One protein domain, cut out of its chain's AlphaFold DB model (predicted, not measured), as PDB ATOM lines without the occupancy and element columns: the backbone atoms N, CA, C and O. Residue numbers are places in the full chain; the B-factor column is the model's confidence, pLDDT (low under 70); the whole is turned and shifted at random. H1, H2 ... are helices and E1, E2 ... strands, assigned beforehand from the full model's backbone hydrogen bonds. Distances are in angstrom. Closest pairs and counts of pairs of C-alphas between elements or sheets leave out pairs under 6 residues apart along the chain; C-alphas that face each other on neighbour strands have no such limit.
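AT A GLANCE: This is residues 13 to 151 of the 155 residues of an uncharacterized protein of Leucobacter sp. UCD-THU (UniProt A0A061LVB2). Two small antiparallel sheets, a three-stranded meander E3 E4 E5 and a two-stranded hairpin E1 E2, stand apart in one body, and the long helix H4 runs along one side of it. The hairpin E1 E2 lies between H1 and H2, which pack on it from opposite sides, while short H3 packs on the first part of H4, at residues 132 to 136; long stretches without a named element fill in around these parts. The printed part has 139 residues, with four named helices and five named strands in the order H1 E1 E2 H2 H3 E3 E4 E5 H4. The class is mixed, helices and strands, but under half of the residues, 66, are in named elements. The whole is compact, with a radius of gyration of the C-alphas of 13.4 A, and its outline is rounded, spanning 38 by 34 by 27 A.

HOW THE PARTS SIT: Begin at the larger sheet, where E3, residues 98 to 101, E4, residues 108 to 113, and E5, residues 119 to 121, form a meander, each strand the antiparallel neighbour of the one before. E4 is the inner strand, and its pairing is staggered: residues 108 to 111 pair with E3, residues 111 to 113 with E5. In the hairpin E3 and E4, look for N 98 and O 111, 2.9 A apart and within hydrogen-bond range; in the hairpin E4 and E5, N 112 and O 120 are also 2.9 A apart. The sheet is only just strongly twisted, its C-alphas lying up to 4.3 A off the best plane. Two helices only graze this sheet: H4, residues 130 to 150, with its residues 133 to 141, and H3, residues 77 to 82, with its residues 80 to 82, H3 only just, by 5 pairs of C-alphas within 10 A. H3 and H4 touch, H4 with residues 132 to 136 alone; their closest C-alphas, those of Glu 79 and Ala 136, are 5.1 A apart. Their lines stand at a steep tilt of 68 degrees, only just short of about perpendicular, and run opposite ways. H2, residues 68 to 75, is close to H3 but not clearly touching, with the closest C-alphas, those of Val 73 and Ala 80, 5.5 A apart. In the other sheet, E1, residues 40 to 43, and E2, residues 58 to 61, form an antiparallel hairpin, with N 42 and O 59 at 2.8 A, within hydrogen-bond range. The closest C-alphas of E2 and H2 are those of Leu 61 and His 70, at 5.6 A. For H1, residues 13 to 22, and E2 they are those of Ala 19 and Leu 58, at 6.3 A. Every O i to N i+4 pair is within hydrogen-bond range in H1, H2, H3 and H4.

IN THESE COORDINATES: Find C-alpha 108 at (286.196, 192.098, 123.184); from there E4 runs 14.5 A to C-alpha 113. E3 and E5 beside it measure 9.5 A and 6.5 A. Find C-alpha 130 at (293.220, 196.787, 108.581); from there H4 runs 30.3 A to C-alpha 150 at (282.863, 206.524, 135.358). H3 measures 8.7 A and H2 10.6 A. E1 and E2 each measure 9.6 A. H1 begins at C-alpha 13, at (259.031, 194.494, 123.040), and runs 14.3 A.

THE WHOLE: The two C-alphas farthest apart, those of Ala 13 and Glu 131, are 38.2 A apart. Read from residue 13 to 151 and you meet no cut. The links H1 to E1, E1 to E2 and H3 to E3 are long, with 17, 14 and 15 residues. Mean pLDDT of the printed part is 89.3; look for values under 70 at residues 36 to 39, 50 to 51, 105 to 106 and 151.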
ATOM      1  N   ALA A  13     258.855 194.969 121.671       90.62
ATOM      2  CA  ALA A  13     259.031 194.494 123.040       90.62
ATOM      3  C   ALA A  13     259.720 193.120 123.107       90.62
ATOM      4  O   ALA A  13     260.590 192.924 123.951       90.62
ATOM      5  N   ASP A  14     259.363 192.209 122.198       92.12
ATOM      6  CA  ASP A  14     259.915 190.854 122.160       92.12
ATOM      7  C   ASP A  14     261.393 190.899 121.750       92.12
ATOM      8  O   ASP A  14     262.251 190.371 122.451       92.12
ATOM      9  N   GLY A  15     261.719 191.625 120.676       93.31
ATOM     10  CA  GLY A  15     263.104 191.794 120.234       93.31
ATOM     11  C   GLY A  15     263.990 192.483 121.270       93.31
ATOM     12  O   GLY A  15     265.139 192.098 121.483       93.31
ATOM     13  N   TYR A  16     263.449 193.491 121.959       92.88
ATOM     14  CA  TYR A  16     264.164 194.193 123.023       92.88
ATOM     15  C   TYR A  16     264.442 193.293 124.226       92.88
ATOM     16  O   TYR A  16     265.508 193.428 124.828       92.88
ATOM     17  N   ALA A  17     263.501 192.418 124.583       92.50
ATOM     18  CA  ALA A  17     263.666 191.470 125.679       92.50
ATOM     19  C   ALA A  17     264.742 190.427 125.353       92.50
ATOM     20  O   ALA A  17     265.627 190.203 126.174       92.50
ATOM     21  N   GLU A  18     264.726 189.862 124.145       94.19
ATOM     22  CA  GLU A  18     265.736 188.890 123.709       94.19
ATOM     23  C   GLU A  18     267.140 189.513 123.631       94.19
ATOM     24  O   GLU A  18     268.103 188.953 124.153       94.19
ATOM     25  N   ALA A  19     267.270 190.720 123.066       93.06
ATOM     26  CA  ALA A  19     268.552 191.429 123.026       93.06
ATOM     27  C   ALA A  19     269.076 191.772 124.434       93.06
ATOM     28  O   ALA A  19     270.276 191.679 124.688       93.06
ATOM     29  N   ALA A  20     268.185 192.145 125.359       92.12
ATOM     30  CA  ALA A  20     268.547 192.393 126.753       92.12
ATOM     31  C   ALA A  20     268.990 191.107 127.467       92.12
ATOM     32  O   ALA A  20     269.995 191.125 128.174       92.12
ATOM     33  N   GLY A  21     268.293 189.990 127.234       92.19
ATOM     34  CA  GLY A  21     268.651 188.679 127.772       92.19
ATOM     35  C   GLY A  21     270.005 188.186 127.262       92.19
ATOM     36  O   GLY A  21     270.839 187.760 128.060       92.19
ATOM     37  N   ARG A  22     270.270 188.324 125.956       93.19
ATOM     38  CA  ARG A  22     271.585 188.035 125.354       93.19
ATOM     39  C   ARG A  22     272.707 188.799 126.043       93.19
ATOM     40  O   ARG A  22     273.776 188.239 126.276       93.19
ATOM     41  N   ASP A  23     272.467 190.069 126.344       91.88
ATOM     42  CA  ASP A  23     273.484 190.976 126.865       91.88
ATOM     43  C   ASP A  23     273.508 191.032 128.412       91.88
ATOM     44  O   ASP A  23     274.240 191.849 128.962       91.88
ATOM     45  N   ASP A  24     272.755 190.178 129.128       90.81
ATOM     46  CA  ASP A  24     272.614 190.186 130.605       90.81
ATOM     47  C   ASP A  24     272.261 191.580 131.165       90.81
ATOM     48  O   ASP A  24     272.827 192.046 132.156       90.81
ATOM     49  N   ASP A  25     271.372 192.300 130.471       90.12
ATOM     50  CA  ASP A  25     271.032 193.697 130.766       90.12
ATOM     51  C   ASP A  25     272.272 194.614 130.841       90.12
ATOM     52  O   ASP A  25     272.334 195.550 131.638       90.12
ATOM     53  N   ARG A  26     273.298 194.378 130.016       90.31
ATOM     54  CA  ARG A  26     274.514 195.207 129.953       90.31
ATOM     55  C   ARG A  26     274.701 195.839 128.586       90.31
ATOM     56  O   ARG A  26     274.153 195.402 127.579       90.31
ATOM     57  N   SER A  27     275.506 196.897 128.554       91.94
ATOM     58  CA  SER A  27     275.999 197.435 127.292       91.94
ATOM     59  C   SER A  27     276.877 196.399 126.594       91.94
ATOM     60  O   SER A  27     277.841 195.904 127.180       91.94
ATOM     61  N   ALA A  28     276.585 196.130 125.322       93.44
ATOM     62  CA  ALA A  28     277.427 195.315 124.454       93.44
ATOM     63  C   ALA A  28     278.799 195.961 124.198       93.44
ATOM     64  O   ALA A  28     279.721 195.286 123.755       93.44
ATOM     65  N   TRP A  29     278.939 197.261 124.470       92.94
ATOM     66  CA  TRP A  29     280.187 197.997 124.326       92.94
ATOM     67  C   TRP A  29     280.974 197.986 125.639       92.94
ATOM     68  O   TRP A  29     281.972 197.285 125.732       92.94
ATOM     69  N   SER A  30     280.545 198.713 126.678       90.06
ATOM     70  CA  SER A  30     281.303 198.843 127.943       90.06
ATOM     71  C   SER A  30     281.076 197.735 128.974       90.06
ATOM     72  O   SER A  30     281.887 197.566 129.894       90.06
ATOM     73  N   GLY A  31     279.971 196.994 128.877       89.62
ATOM     74  CA  GLY A  31     279.539 196.032 129.898       89.62
ATOM     75  C   GLY A  31     278.872 196.672 131.121       89.62
ATOM     76  O   GLY A  31     278.543 195.969 132.084       89.62
ATOM     77  N   VAL A  32     278.663 197.996 131.106       87.75
ATOM     78  CA  VAL A  32     277.919 198.713 132.150       87.75
ATOM     79  C   VAL A  32     276.496 198.165 132.225       87.75
ATOM     80  O   VAL A  32     275.832 198.009 131.201       87.75
ATOM     81  N   PHE A  33     276.030 197.882 133.443       88.19
ATOM     82  CA  PHE A  33     274.671 197.406 133.678       88.19
ATOM     83  C   PHE A  33     273.651 198.484 133.305       88.19
ATOM     84  O   PHE A  33     273.664 199.607 133.822       88.19
ATOM     85  N   LEU A  34     272.746 198.118 132.416       86.38
ATOM     86  CA  LEU A  34     271.626 198.907 131.966       86.38
ATOM     87  C   LEU A  34     270.447 198.561 132.866       86.38
ATOM     88  O   LEU A  34     269.890 197.472 132.789       86.38
ATOM     89  N   ARG A  35     270.029 199.485 133.738       71.44
ATOM     90  CA  ARG A  35     268.800 199.251 134.509       71.44
ATOM     91  C   ARG A  35     267.647 198.936 133.539       71.44
ATOM     92  O   ARG A  35     267.582 199.580 132.485       71.44
ATOM     93  N   PRO A  36     266.722 198.024 133.886       58.12
ATOM     94  CA  PRO A  36     265.523 197.788 133.091       58.12
ATOM     95  C   PRO A  36     264.822 199.118 132.774       58.12
ATOM     96  O   PRO A  36     264.516 199.898 133.675       58.12
ATOM     97  N   GLY A  37     264.657 199.415 131.484       52.22
ATOM     98  CA  GLY A  37     264.098 200.681 130.988       52.22
ATOM     99  C   GLY A  37     265.075 201.862 130.845       52.22
ATOM    100  O   GLY A  37     264.688 202.874 130.272       52.22
ATOM    101  N   ALA A  38     266.325 201.753 131.309       53.47
ATOM    102  CA  ALA A  38     267.365 202.782 131.162       53.47
ATOM    103  C   ALA A  38     268.368 202.490 130.031       53.47
ATOM    104  O   ALA A  38     268.996 203.412 129.517       53.47
ATOM    105  N   GLY A  39     268.531 201.222 129.642       60.97
ATOM    106  CA  GLY A  39     269.346 200.835 128.488       60.97
ATOM    107  C   GLY A  39     268.637 201.069 127.167       60.97
ATOM    108  O   GLY A  39     267.550 200.518 126.958       60.97
ATOM    109  N   SER A  40     269.271 201.812 126.265       83.62
ATOM    110  CA  SER A  40     268.740 202.033 124.925       83.62
ATOM    111  C   SER A  40     269.094 200.870 124.003       83.62
ATOM    112  O   SER A  40     270.183 200.301 124.079       83.62
ATOM    113  N   LYS A  41     268.136 200.488 123.155       91.00
ATOM    114  CA  LYS A  41     268.300 199.447 122.140       91.00
ATOM    115  C   LYS A  41     268.532 200.155 120.820       91.00
ATOM    116  O   LYS A  41     267.622 200.783 120.277       91.00
ATOM    117  N   HIS A  42     269.772 200.105 120.361       94.00
ATOM    118  CA  HIS A  42     270.172 200.684 119.095       94.00
ATOM    119  C   HIS A  42     269.831 199.722 117.955       94.00
ATOM    120  O   HIS A  42     270.222 198.557 117.987       94.00
ATOM    121  N   HIS A  43     269.113 200.227 116.953       95.44
ATOM    122  CA  HIS A  43     268.879 199.542 115.684       95.44
ATOM    123  C   HIS A  43     270.085 199.740 114.764       95.44
ATOM    124  O   HIS A  43     270.299 200.864 114.316       95.44
ATOM    125  N   ARG A  44     270.828 198.674 114.442       96.00
ATOM    126  CA  ARG A  44     272.034 198.746 113.591       96.00
ATOM    127  C   ARG A  44     271.684 199.179 112.169       96.00
ATOM    128  O   ARG A  44     272.212 200.147 111.622       96.00
ATOM    129  N   LYS A  45     270.708 198.501 111.579       94.38
ATOM    130  CA  LYS A  45     269.944 198.959 110.426       94.38
ATOM    131  C   LYS A  45     268.899 199.935 110.943       94.38
ATOM    132  O   LYS A  45     267.865 199.545 111.487       94.38
ATOM    133  N   LEU A  46     269.238 201.219 110.831       86.88
ATOM    134  CA  LEU A  46     268.473 202.330 111.395       86.88
ATOM    135  C   LEU A  46     266.989 202.257 111.020       86.88
ATOM    136  O   LEU A  46     266.654 201.958 109.878       86.88
ATOM    137  N   ARG A  47     266.101 202.657 111.939       77.81
ATOM    138  CA  ARG A  47     264.636 202.651 111.731       77.81
ATOM    139  C   ARG A  47     264.178 203.377 110.460       77.81
ATOM    140  O   ARG A  47     263.167 203.007 109.873       77.81
ATOM    141  N   SER A  48     264.915 204.399 110.021       73.94
ATOM    142  CA  SER A  48     264.650 205.120 108.768       73.94
ATOM    143  C   SER A  48     264.841 204.266 107.506       73.94
ATOM    144  O   SER A  48     264.411 204.673 106.431       73.94
ATOM    145  N   ARG A  49     265.467 203.090 107.627       74.44
ATOM    146  CA  ARG A  49     265.808 202.146 106.549       74.44
ATOM    147  C   ARG A  49     264.945 200.877 106.570       74.44
ATOM    148  O   ARG A  49     265.237 199.940 105.835       74.44
ATOM    149  N   GLY A  50     263.904 200.851 107.402       63.59
ATOM    150  CA  GLY A  50     263.088 199.671 107.683       63.59
ATOM    151  C   GLY A  50     263.087 199.372 109.178       63.59
ATOM    152  O   GLY A  50     264.104 199.516 109.852       63.59
ATOM    153  N   VAL A  51     261.924 199.014 109.722       66.88
ATOM    154  CA  VAL A  51     261.786 198.705 111.147       66.88
ATOM    155  C   VAL A  51     261.867 197.195 111.322       66.88
ATOM    156  O   VAL A  51     260.865 196.494 111.226       66.88
ATOM    157  N   GLU A  52     263.077 196.709 111.573       83.00
ATOM    158  CA  GLU A  52     263.326 195.319 111.935       83.00
ATOM    159  C   GLU A  52     263.703 195.250 113.415       83.00
ATOM    160  O   GLU A  52     264.729 195.787 113.835       83.00
ATOM    161  N   HIS A  53     262.844 194.626 114.221       92.19
ATOM    162  CA  HIS A  53     263.056 194.453 115.661       92.19
ATOM    163  C   HIS A  53     263.711 193.109 116.004       92.19
ATOM    164  O   HIS A  53     263.618 192.671 117.144       92.19
ATOM    165  N   ALA A  54     264.332 192.436 115.037       94.19
ATOM    166  CA  ALA A  54     265.026 191.184 115.292       94.19
ATOM    167  C   ALA A  54     266.272 191.413 116.175       94.19
ATOM    168  O   ALA A  54     266.934 192.447 116.029       94.19
ATOM    169  N   PRO A  55     266.627 190.479 117.078       95.19
ATOM    170  CA  PRO A  55     267.819 190.592 117.926       95.19
ATOM    171  C   PRO A  55     269.136 190.812 117.165       95.19
ATOM    172  O   PRO A  55     270.009 191.530 117.659       95.19
ATOM    173  N   SER A  56     269.258 190.280 115.948       96.06
ATOM    174  CA  SER A  56     270.386 190.509 115.030       96.06
ATOM    175  C   SER A  56     270.604 191.990 114.689       96.06
ATOM    176  O   SER A  56     271.739 192.452 114.511       96.06
ATOM    177  N   ASN A  57     269.514 192.761 114.660       96.56
ATOM    178  CA  ASN A  57     269.498 194.187 114.369       96.56
ATOM    179  C   ASN A  57     269.580 195.074 115.626       96.56
ATOM    180  O   ASN A  57     269.632 196.299 115.513       96.56
ATOM    181  N   LEU A  58     269.577 194.495 116.829       95.81
ATOM    182  CA  LEU A  58     269.493 195.234 118.089       95.81
ATOM    183  C   LEU A  58     270.774 195.116 118.909       95.81
ATOM    184  O   LEU A  58     271.308 194.026 119.119       95.81
ATOM    185  N   VAL A  59     271.231 196.242 119.452       95.25
ATOM    186  CA  VAL A  59     272.397 196.302 120.342       95.25
ATOM    187  C   VAL A  59     272.063 197.101 121.596       95.25
ATOM    188  O   VAL A  59     271.548 198.217 121.512       95.25
ATOM    189  N   CYS A  60     272.350 196.534 122.767       94.00
ATOM    190  CA  CYS A  60     272.175 197.214 124.043       94.00
ATOM    191  C   CYS A  60     273.323 198.200 124.278       94.00
ATOM    192  O   CYS A  60     274.484 197.798 124.305       94.00
ATOM    193  N   LEU A  61     273.002 199.480 124.470       93.00
ATOM    194  CA  LEU A  61     273.973 200.554 124.696       93.00
ATOM    195  C   LEU A  61     273.537 201.471 125.843       93.00
ATOM    196  O   LEU A  61     272.344 201.631 126.136       93.00
ATOM    197  N   THR A  62     274.512 202.118 126.475       91.06
ATOM    198  CA  THR A  62     274.253 203.241 127.383       91.06
ATOM    199  C   THR A  62     273.795 204.483 126.614       91.06
ATOM    200  O   THR A  62     274.141 204.693 125.447       91.06
ATOM    201  N   GLY A  63     273.040 205.347 127.299       87.38
ATOM    202  CA  GLY A  63     272.581 206.625 126.759       87.38
ATOM    203  C   GLY A  63     271.207 206.571 126.092       87.38
ATOM    204  O   GLY A  63     270.480 205.594 126.223       87.38
ATOM    205  N   ASP A  64     270.831 207.656 125.413       84.81
ATOM    206  CA  ASP A  64     269.466 207.921 124.922       84.81
ATOM    207  C   ASP A  64     269.390 208.166 123.403       84.81
ATOM    208  O   ASP A  64     268.363 208.599 122.886       84.81
ATOM    209  N   GLY A  65     270.482 207.899 122.683       84.50
ATOM    210  CA  GLY A  65     270.621 208.203 121.255       84.50
ATOM    211  C   GLY A  65     271.224 209.575 120.968       84.50
ATOM    212  O   GLY A  65     271.624 209.826 119.839       84.50
ATOM    213  N   THR A  66     271.358 210.439 121.978       86.62
ATOM    214  CA  THR A  66     272.113 211.702 121.884       86.62
ATOM    215  C   THR A  66     273.367 211.672 122.754       86.62
ATOM    216  O   THR A  66     274.389 212.258 122.410       86.62
ATOM    217  N   ARG A  67     273.300 210.988 123.900       86.44
ATOM    218  CA  ARG A  67     274.395 210.861 124.873       86.44
ATOM    219  C   ARG A  67     274.858 209.412 124.999       86.44
ATOM    220  O   ARG A  67     274.157 208.501 124.564       86.44
ATOM    221  N   GLY A  68     276.002 209.211 125.654       87.75
ATOM    222  CA  GLY A  68     276.576 207.886 125.911       87.75
ATOM    223  C   GLY A  68     277.029 207.180 124.634       87.75
ATOM    224  O   GLY A  68     277.191 207.814 123.592       87.75
ATOM    225  N   GLU A  69     277.201 205.862 124.711       92.75
ATOM    226  CA  GLU A  69     277.620 205.033 123.569       92.75
ATOM    227  C   GLU A  69     276.618 205.119 122.414       92.75
ATOM    228  O   GLU A  69     277.010 205.242 121.257       92.75
ATOM    229  N   HIS A  70     275.313 205.135 122.714       93.25
ATOM    230  CA  HIS A  70     274.299 205.284 121.673       93.25
ATOM    231  C   HIS A  70     274.416 206.643 120.962       93.25
ATOM    232  O   HIS A  70     274.330 206.708 119.739       93.25
ATOM    233  N   GLY A  71     274.663 207.728 121.704       92.00
ATOM    234  CA  GLY A  71     274.941 209.038 121.113       92.00
ATOM    235  C   GLY A  71     276.206 209.048 120.255       92.00
ATOM    236  O   GLY A  71     276.197 209.605 119.160       92.00
ATOM    237  N   TRP A  72     277.271 208.385 120.716       93.88
ATOM    238  CA  TRP A  72     278.522 208.274 119.964       93.88
ATOM    239  C   TRP A  72     278.311 207.596 118.610       93.88
ATOM    240  O   TRP A  72     278.791 208.118 117.607       93.88
ATOM    241  N   VAL A  73     277.543 206.501 118.570       95.62
ATOM    242  CA  VAL A  73     277.229 205.773 117.328       95.62
ATOM    243  C   VAL A  73     276.587 206.703 116.295       95.62
ATOM    244  O   VAL A  73     277.004 206.715 115.140       95.62
ATOM    245  N   HIS A  74     275.632 207.547 116.703       94.31
ATOM    246  CA  HIS A  74     275.003 208.523 115.798       94.31
ATOM    247  C   HIS A  74     275.920 209.680 115.393       94.31
ATOM    248  O   HIS A  74     275.743 210.241 114.312       94.31
ATOM    249  N   ALA A  75     276.889 210.043 116.233       94.81
ATOM    250  CA  ALA A  75     277.856 211.097 115.938       94.81
ATOM    251  C   ALA A  75     279.007 210.633 115.021       94.81
ATOM    252  O   ALA A  75     279.571 211.463 114.311       94.81
ATOM    253  N   HIS A  76     279.317 209.331 114.999       95.25
ATOM    254  CA  HIS A  76     280.445 208.737 114.262       95.25
ATOM    255  C   HIS A  76     279.974 207.621 113.314       95.25
ATOM    256  O   HIS A  76     280.340 206.456 113.477       95.25
ATOM    257  N   PRO A  77     279.130 207.932 112.314       95.56
ATOM    258  CA  PRO A  77     278.495 206.909 111.488       95.56
ATOM    259  C   PRO A  77     279.491 206.095 110.651       95.56
ATOM    260  O   PRO A  77     279.214 204.936 110.355       95.56
ATOM    261  N   ARG A  78     280.642 206.666 110.267       96.06
ATOM    262  CA  ARG A  78     281.679 205.948 109.507       96.06
ATOM    263  C   ARG A  78     282.280 204.836 110.363       96.06
ATOM    264  O   ARG A  78     282.207 203.672 109.990       96.06
ATOM    265  N   GLU A  79     282.811 205.194 111.521       97.06
ATOM    266  CA  GLU A  79     283.463 204.278 112.455       97.06
ATOM    267  C   GLU A  79     282.453 203.273 113.019       97.06
ATOM    268  O   GLU A  79     282.740 202.082 113.110       97.06
ATOM    269  N   ALA A  80     281.228 203.719 113.313       97.19
ATOM    270  CA  ALA A  80     280.147 202.837 113.732       97.19
ATOM    271  C   ALA A  80     279.771 201.809 112.654       97.19
ATOM    272  O   ALA A  80     279.406 200.689 113.003       97.19
ATOM    273  N   THR A  81     279.860 202.156 111.366       97.56
ATOM    274  CA  THR A  81     279.629 201.191 110.278       97.56
ATOM    275  C   THR A  81     280.779 200.185 110.198       97.56
ATOM    276  O   THR A  81     280.517 198.987 110.167       97.56
ATOM    277  N   VAL A  82     282.037 200.642 110.284       98.00
ATOM    278  CA  VAL A  82     283.228 199.763 110.314       98.00
ATOM    279  C   VAL A  82     283.152 198.747 111.456       98.00
ATOM    280  O   VAL A  82     283.455 197.572 111.272       98.00
ATOM    281  N   LEU A  83     282.709 199.181 112.636       97.88
ATOM    282  CA  LEU A  83     282.574 198.330 113.822       97.88
ATOM    283  C   LEU A  83     281.272 197.517 113.854       97.88
ATOM    284  O   LEU A  83     281.040 196.791 114.818       97.88
ATOM    285  N   GLY A  84     280.407 197.656 112.847       97.69
ATOM    286  CA  GLY A  84     279.148 196.922 112.734       97.69
ATOM    287  C   GLY A  84     278.002 197.429 113.611       97.69
ATOM    288  O   GLY A  84     276.957 196.778 113.673       97.69
ATOM    289  N   TYR A  85     278.151 198.572 114.280       97.38
ATOM    290  CA  TYR A  85     277.076 199.232 115.029       97.38
ATOM    291  C   TYR A  85     276.058 199.915 114.118       97.38
ATOM    292  O   TYR A  85     274.912 200.055 114.523       97.38
ATOM    293  N   MET A  86     276.439 200.282 112.894       96.56
ATOM    294  CA  MET A  86     275.521 200.705 111.837       96.56
ATOM    295  C   MET A  86     275.621 199.771 110.634       96.56
ATOM    296  O   MET A  86     276.703 199.330 110.271       96.56
ATOM    297  N   VAL A  87     274.485 199.482 110.005       95.06
ATOM    298  CA  VAL A  87     274.377 198.570 108.857       95.06
ATOM    299  C   VAL A  87     273.684 199.294 107.703       95.06
ATOM    300  O   VAL A  87     272.740 200.076 107.913       95.06
ATOM    301  N   HIS A  88     274.159 199.091 106.470       92.31
ATOM    302  CA  HIS A  88     273.542 199.703 105.294       92.31
ATOM    303  C   HIS A  88     272.109 199.194 105.077       92.31
ATOM    304  O   HIS A  88     271.698 198.149 105.569       92.31
ATOM    305  N   SER A  89     271.293 199.955 104.340       90.75
ATOM    306  CA  SER A  89     269.887 199.583 104.120       90.75
ATOM    307  C   SER A  89     269.713 198.301 103.298       90.75
ATOM    308  O   SER A  89     268.657 197.677 103.375       90.75
ATOM    309  N   TRP A  90     270.711 197.931 102.498       89.81
ATOM    310  CA  TRP A  90     270.691 196.748 101.636       89.81
ATOM    311  C   TRP A  90     271.354 195.518 102.263       89.81
ATOM    312  O   TRP A  90     271.144 194.426 101.752       89.81
ATOM    313  N   ASP A  91     272.089 195.683 103.365       93.12
ATOM    314  CA  ASP A  91     272.751 194.574 104.047       93.12
ATOM    315  C   ASP A  91     271.800 193.877 105.029       93.12
ATOM    316  O   ASP A  91     270.824 194.466 105.532       93.12
ATOM    317  N   ASP A  92     272.113 192.612 105.296       93.31
ATOM    318  CA  ASP A  92     271.507 191.793 106.337       93.31
ATOM    319  C   ASP A  92     272.306 191.951 107.648       93.31
ATOM    320  O   ASP A  92     273.491 191.607 107.690       93.31
ATOM    321  N   PRO A  93     271.698 192.444 108.747       95.19
ATOM    322  CA  PRO A  93     272.377 192.575 110.037       95.19
ATOM    323  C   PRO A  93     272.998 191.273 110.568       95.19
ATOM    324  O   PRO A  93     273.953 191.344 111.348       95.19
ATOM    325  N   ARG A  94     272.478 190.106 110.163       96.38
ATOM    326  CA  ARG A  94     272.980 188.780 110.560       96.38
ATOM    327  C   ARG A  94     274.327 188.441 109.935       96.38
ATOM    328  O   ARG A  94     275.067 187.639 110.495       96.38
ATOM    329  N   GLU A  95     274.643 189.056 108.801       96.75
ATOM    330  CA  GLU A  95     275.862 188.790 108.033       96.75
ATOM    331  C   GLU A  95     276.960 189.830 108.286       96.75
ATOM    332  O   GLU A  95     278.114 189.599 107.937       96.75
ATOM    333  N   VAL A  96     276.633 190.956 108.931       97.31
ATOM    334  CA  VAL A  96     277.603 192.012 109.248       97.31
ATOM    335  C   VAL A  96     278.237 191.760 110.625       97.31
ATOM    336  O   VAL A  96     277.517 191.817 111.632       97.31
ATOM    337  N   PRO A  97     279.566 191.544 110.716       98.12
ATOM    338  CA  PRO A  97     280.275 191.441 111.992       98.12
ATOM    339  C   PRO A  97     280.112 192.698 112.847       98.12
ATOM    340  O   PRO A  97     280.097 193.809 112.326       98.12
ATOM    341  N   ILE A  98     280.027 192.530 114.164       98.00
ATOM    342  CA  ILE A  98     280.061 193.626 115.139       98.00
ATOM    343  C   ILE A  98     281.207 193.420 116.130       98.00
ATOM    344  O   ILE A  98     281.369 192.325 116.676       98.00
ATOM    345  N   TYR A  99     281.986 194.472 116.385       97.25
ATOM    346  CA  TYR A  99     283.017 194.461 117.422       97.25
ATOM    347  C   TYR A  99     282.396 194.826 118.767       97.25
ATOM    348  O   TYR A  99     281.921 195.943 118.952       97.25
ATOM    349  N   ARG A 100     282.344 193.878 119.701       95.12
ATOM    350  CA  ARG A 100     281.628 194.041 120.974       95.12
ATOM    351  C   ARG A 100     282.174 193.119 122.055       95.12
ATOM    352  O   ARG A 100     282.974 192.221 121.792       95.12
ATOM    353  N   LEU A 101     281.703 193.309 123.284       93.12
ATOM    354  CA  LEU A 101     281.862 192.311 124.332       93.12
ATOM    355  C   LEU A 101     281.069 191.050 123.982       93.12
ATOM    356  O   LEU A 101     279.906 191.128 123.554       93.12
ATOM    357  N   GLY A 102     281.691 189.897 124.220       89.50
ATOM    358  CA  GLY A 102     281.022 188.603 124.164       89.50
ATOM    359  C   GLY A 102     279.920 188.461 125.218       89.50
ATOM    360  O   GLY A 102     279.750 189.302 126.109       89.50
ATOM    361  N   GLN A 103     279.174 187.360 125.126       80.06
ATOM    362  CA  GLN A 103     278.130 187.031 126.097       80.06
ATOM    363  C   GLN A 103     278.726 186.992 127.517       80.06
ATOM    364  O   GLN A 103     279.851 186.527 127.710       80.06
ATOM    365  N   PHE A 104     278.005 187.527 128.507       70.25
ATOM    366  CA  PHE A 104     278.468 187.649 129.903       70.25
ATOM    367  C   PHE A 104     279.740 188.501 130.111       70.25
ATOM    368  O   PHE A 104     280.354 188.449 131.176       70.25
ATOM    369  N   GLY A 105     280.148 189.307 129.123       65.12
ATOM    370  CA  GLY A 105     281.312 190.196 129.227       65.12
ATOM    371  C   GLY A 105     282.664 189.510 129.013       65.12
ATOM    372  O   GLY A 105     283.697 190.072 129.384       65.12
ATOM    373  N   ALA A 106     282.681 188.310 128.426       65.06
ATOM    374  CA  ALA A 106     283.904 187.568 128.134       65.06
ATOM    375  C   ALA A 106     284.660 188.172 126.932       65.06
ATOM    376  O   ALA A 106     284.516 187.713 125.805       65.06
ATOM    377  N   GLY A 107     285.473 189.202 127.186       81.69
ATOM    378  CA  GLY A 107     286.415 189.781 126.219       81.69
ATOM    379  C   GLY A 107     285.774 190.543 125.050       81.69
ATOM    380  O   GLY A 107     284.605 190.354 124.713       81.69
ATOM    381  N   LEU A 108     286.558 191.436 124.439       89.81
ATOM    382  CA  LEU A 108     286.196 192.098 123.184       89.81
ATOM    383  C   LEU A 108     286.547 191.195 122.001       89.81
ATOM    384  O   LEU A 108     287.578 190.522 122.011       89.81
ATOM    385  N   GLY A 109     285.691 191.189 120.985       94.31
ATOM    386  CA  GLY A 109     285.906 190.428 119.762       94.31
ATOM    387  C   GLY A 109     284.863 190.740 118.697       94.31
ATOM    388  O   GLY A 109     283.939 191.524 118.922       94.31
ATOM    389  N   TRP A 110     285.024 190.107 117.539       97.12
ATOM    390  CA  TRP A 110     284.066 190.170 116.440       97.12
ATOM    391  C   TRP A 110     283.045 189.048 116.566       97.12
ATOM    392  O   TRP A 110     283.399 187.892 116.814       97.12
ATOM    393  N   TYR A 111     281.775 189.406 116.413       97.75
ATOM    394  CA  TYR A 111     280.664 188.471 116.511       97.75
ATOM    395  C   TYR A 111     279.643 188.710 115.403       97.75
ATOM    396  O   TYR A 111     279.376 189.852 115.026       97.75
ATOM    397  N   LEU A 112     279.006 187.634 114.951       97.75
ATOM    398  CA  LEU A 112     277.721 187.688 114.261       97.75
ATOM    399  C   LEU A 112     276.591 187.555 115.284       97.75
ATOM    400  O   LEU A 112     276.712 186.802 116.255       97.75
ATOM    401  N   GLN A 113     275.509 188.301 115.059       96.50
ATOM    402  CA  GLN A 113     274.297 188.287 115.881       96.50
ATOM    403  C   GLN A 113     273.161 187.695 115.054       96.50
ATOM    404  O   GLN A 113     272.866 188.223 113.983       96.50
ATOM    405  N   ASP A 114     272.507 186.649 115.545       95.31
ATOM    406  CA  ASP A 114     271.355 186.053 114.863       95.31
ATOM    407  C   ASP A 114     270.015 186.469 115.488       95.31
ATOM    408  O   ASP A 114     269.944 187.208 116.477       95.31
ATOM    409  N   ASP A 115     268.926 186.024 114.861       95.56
ATOM    410  CA  ASP A 115     267.568 186.335 115.308       95.56
ATOM    411  C   ASP A 115     267.188 185.566 116.584       95.56
ATOM    412  O   ASP A 115     266.285 185.992 117.296       95.56
ATOM    413  N   ASP A 116     267.908 184.497 116.933       93.38
ATOM    414  CA  ASP A 116     267.735 183.744 118.184       93.38
ATOM    415  C   ASP A 116     268.563 184.337 119.341       93.38
ATOM    416  O   ASP A 116     268.757 183.711 120.390       93.38
ATOM    417  N   ALA A 117     269.044 185.571 119.149       93.19
ATOM    418  CA  ALA A 117     269.834 186.339 120.098       93.19
ATOM    419  C   ALA A 117     271.129 185.631 120.530       93.19
ATOM    420  O   ALA A 117     271.628 185.868 121.632       93.19
ATOM    421  N   GLN A 118     271.705 184.794 119.667       93.88
ATOM    422  CA  GLN A 118     273.009 184.181 119.894       93.88
ATOM    423  C   GLN A 118     274.138 185.038 119.322       93.88
ATOM    424  O   GLN A 118     273.948 185.880 118.439       93.88
ATOM    425  N   LEU A 119     275.336 184.812 119.863       95.81
ATOM    426  CA  LEU A 119     276.582 185.404 119.391       95.81
ATOM    427  C   LEU A 119     277.500 184.297 118.888       95.81
ATOM    428  O   LEU A 119     277.877 183.409 119.653       95.81
ATOM    429  N   THR A 120     277.908 184.391 117.628       95.75
ATOM    430  CA  THR A 120     278.914 183.493 117.051       95.75
ATOM    431  C   THR A 120     280.202 184.281 116.835       95.75
ATOM    432  O   THR A 120     280.163 185.252 116.078       95.75
ATOM    433  N   PRO A 121     281.333 183.913 117.472       96.12
ATOM    434  CA  PRO A 121     282.628 184.511 117.159       96.12
ATOM    435  C   PRO A 121     282.939 184.397 115.663       96.12
ATOM    436  O   PRO A 121     282.708 183.344 115.065       96.12
ATOM    437  N   CYS A 122     283.474 185.457 115.070       97.06
ATOM    438  CA  CYS A 122     283.828 185.494 113.654       97.06
ATOM    439  C   CYS A 122     285.109 186.301 113.403       97.06
ATOM    440  O   CYS A 122     285.688 186.885 114.321       97.06
ATOM    441  N   ASP A 123     285.553 186.305 112.148       97.19
ATOM    442  CA  ASP A 123     286.625 187.176 111.678       97.19
ATOM    443  C   ASP A 123     286.125 188.628 111.502       97.19
ATOM    444  O   ASP A 123     284.920 188.856 111.339       97.19
ATOM    445  N   PRO A 124     287.028 189.628 111.531       96.62
ATOM    446  CA  PRO A 124     286.687 191.013 111.213       96.62
ATOM    447  C   PRO A 124     286.094 191.170 109.800       96.62
ATOM    448  O   PRO A 124     286.329 190.326 108.930       96.62
ATOM    449  N   PRO A 125     285.366 192.273 109.536       95.38
ATOM    450  CA  PRO A 125     284.836 192.557 108.206       95.38
ATOM    451  C   PRO A 125     285.969 192.697 107.183       95.38
ATOM    452  O   PRO A 125     287.005 193.299 107.462       95.38
ATOM    453  N   ILE A 126     285.758 192.157 105.983       94.00
ATOM    454  CA  ILE A 126     286.768 192.140 104.910       94.00
ATOM    455  C   ILE A 126     286.671 193.337 103.956       94.00
ATOM    456  O   ILE A 126     287.568 193.547 103.143       94.00
ATOM    457  N   ASP A 127     285.597 194.120 104.058       94.12
ATOM    458  CA  ASP A 127     285.330 195.266 103.180       94.12
ATOM    459  C   ASP A 127     286.120 196.525 103.575       94.12
ATOM    460  O   ASP A 127     286.100 197.522 102.853       94.12
ATOM    461  N   TYR A 128     286.836 196.474 104.702       95.81
ATOM    462  CA  TYR A 128     287.651 197.567 105.223       95.81
ATOM    463  C   TYR A 128     289.118 197.161 105.305       95.81
ATOM    464  O   TYR A 128     289.462 196.003 105.554       95.81
ATOM    465  N   SER A 129     290.008 198.134 105.127       96.62
ATOM    466  CA  SER A 129     291.427 197.906 105.380       96.62
ATOM    467  C   SER A 129     291.698 197.683 106.873       96.62
ATOM    468  O   SER A 129     290.972 198.165 107.744       96.62
ATOM    469  N   LEU A 130     292.795 196.988 107.190       93.62
ATOM    470  CA  LEU A 130     293.220 196.787 108.581       93.62
ATOM    471  C   LEU A 130     293.474 198.111 109.318       93.62
ATOM    472  O   LEU A 130     293.289 198.171 110.529       93.62
ATOM    473  N   GLU A 131     293.892 199.153 108.597       95.69
ATOM    474  CA  GLU A 131     294.105 200.491 109.154       95.69
ATOM    475  C   GLU A 131     292.776 201.129 109.567       95.69
ATOM    476  O   GLU A 131     292.641 201.548 110.712       95.69
ATOM    477  N   GLU A 132     291.760 201.097 108.703       96.19
ATOM    478  CA  GLU A 132     290.425 201.619 109.028       96.19
ATOM    479  C   GLU A 132     289.789 200.888 110.214       96.19
ATOM    480  O   GLU A 132     289.173 201.514 111.080       96.19
ATOM    481  N   ILE A 133     289.966 199.567 110.274       96.50
ATOM    482  CA  ILE A 133     289.498 198.753 111.398       96.50
ATOM    483  C   ILE A 133     290.226 199.156 112.686       96.50
ATOM    484  O   ILE A 133     289.579 199.381 113.709       96.50
ATOM    485  N   ALA A 134     291.554 199.285 112.642       94.56
ATOM    486  CA  ALA A 134     292.353 199.659 113.804       94.56
ATOM    487  C   ALA A 134     292.029 201.074 114.311       94.56
ATOM    488  O   ALA A 134     291.917 201.274 115.520       94.56
ATOM    489  N   GLU A 135     291.831 202.042 113.413       95.19
ATOM    490  CA  GLU A 135     291.411 203.405 113.758       95.19
ATOM    491  C   GLU A 135     290.059 203.414 114.476       95.19
ATOM    492  O   GLU A 135     289.910 204.036 115.532       95.19
ATOM    493  N   ALA A 136     289.076 202.689 113.935       95.06
ATOM    494  CA  ALA A 136     287.758 202.601 114.547       95.06
ATOM    495  C   ALA A 136     287.819 201.896 115.914       95.06
ATOM    496  O   ALA A 136     287.217 202.367 116.882       95.06
ATOM    497  N   MET A 137     288.596 200.814 116.031       93.75
ATOM    498  CA  MET A 137     288.807 200.104 117.297       93.75
ATOM    499  C   MET A 137     289.509 200.972 118.350       93.75
ATOM    500  O   MET A 137     289.157 200.900 119.525       93.75
ATOM    501  N   ALA A 138     290.453 201.831 117.963       91.38
ATOM    502  CA  ALA A 138     291.119 202.731 118.904       91.38
ATOM    503  C   ALA A 138     290.130 203.724 119.545       91.38
ATOM    504  O   ALA A 138     290.136 203.908 120.764       91.38
ATOM    505  N   LEU A 139     289.227 204.301 118.746       87.75
ATOM    506  CA  LEU A 139     288.149 205.163 119.250       87.75
ATOM    507  C   LEU A 139     287.153 204.381 120.115       87.75
ATOM    508  O   LEU A 139     286.640 204.899 121.112       87.75
ATOM    509  N   PHE A 140     286.905 203.120 119.752       89.00
ATOM    510  CA  PHE A 140     286.065 202.226 120.536       89.00
ATOM    511  C   PHE A 140     286.608 202.034 121.957       89.00
ATOM    512  O   PHE A 140     285.871 202.156 122.943       89.00
ATOM    513  N   GLU A 141     287.902 201.736 122.057       85.56
ATOM    514  CA  GLU A 141     288.593 201.472 123.318       85.56
ATOM    515  C   GLU A 141     288.699 202.714 124.206       85.56
ATOM    516  O   GLU A 141     288.513 202.608 125.421       85.56
ATOM    517  N   GLU A 142     288.940 203.893 123.631       84.19
ATOM    518  CA  GLU A 142     288.983 205.150 124.385       84.19
ATOM    519  C   GLU A 142     287.656 205.394 125.118       84.19
ATOM    520  O   GLU A 142     287.632 205.516 126.349       84.19
ATOM    521  N   LEU A 143     286.535 205.341 124.389       78.12
ATOM    522  CA  LEU A 143     285.205 205.513 124.977       78.12
ATOM    523  C   LEU A 143     284.871 204.393 125.974       78.12
ATOM    524  O   LEU A 143     284.295 204.648 127.034       78.12
ATOM    525  N   PHE A 144     285.251 203.151 125.661       80.31
ATOM    526  CA  PHE A 144     285.076 202.002 126.554       80.31
ATOM    527  C   PHE A 144     285.739 202.244 127.917       80.31
ATOM    528  O   PHE A 144     285.118 202.038 128.969       80.31
ATOM    529  N   ILE A 145     286.994 202.704 127.908       77.75
ATOM    530  CA  ILE A 145     287.773 202.988 129.117       77.75
ATOM    531  C   ILE A 145     287.121 204.113 129.923       77.75
ATOM    532  O   ILE A 145     287.003 203.995 131.148       77.75
ATOM    533  N   GLU A 146     286.679 205.186 129.270       79.56
ATOM    534  CA  GLU A 146     286.004 206.306 129.932       79.56
ATOM    535  C   GLU A 146     284.719 205.869 130.643       79.56
ATOM    536  O   GLU A 146     284.538 206.159 131.831       79.56
ATOM    537  N   GLN A 147     283.856 205.112 129.957       75.62
ATOM    538  CA  GLN A 147     282.576 204.665 130.516       75.62
ATOM    539  C   GLN A 147     282.766 203.714 131.702       75.62
ATOM    540  O   GLN A 147     282.085 203.855 132.722       75.62
ATOM    541  N   ARG A 148     283.730 202.785 131.638       70.75
ATOM    542  CA  ARG A 148     284.023 201.901 132.781       70.75
ATOM    543  C   ARG A 148     284.643 202.644 133.961       70.75
ATOM    544  O   ARG A 148     284.312 202.329 135.101       70.75
ATOM    545  N   ARG A 149     285.502 203.642 133.727       73.12
ATOM    546  CA  ARG A 149     286.064 204.476 134.809       73.12
ATOM    547  C   ARG A 149     284.990 205.295 135.524       73.12
ATOM    548  O   ARG A 149     285.075 205.473 136.737       73.12
ATOM    549  N   ALA A 150     283.980 205.767 134.796       70.81
ATOM    550  CA  ALA A 150     282.863 206.524 135.358       70.81
ATOM    551  C   ALA A 150     281.873 205.663 136.175       70.81
ATOM    552  O   ALA A 150     281.071 206.214 136.930       70.81
ATOM    553  N   ALA A 151     281.942 204.330 136.066       64.50
ATOM    554  CA  ALA A 151     281.089 203.374 136.775       64.50
ATOM    555  C   ALA A 151     281.898 202.512 137.777       64.50
ATOM    556  O   ALA A 151     282.153 201.332 137.517       64.50
TER     557      ALA A 151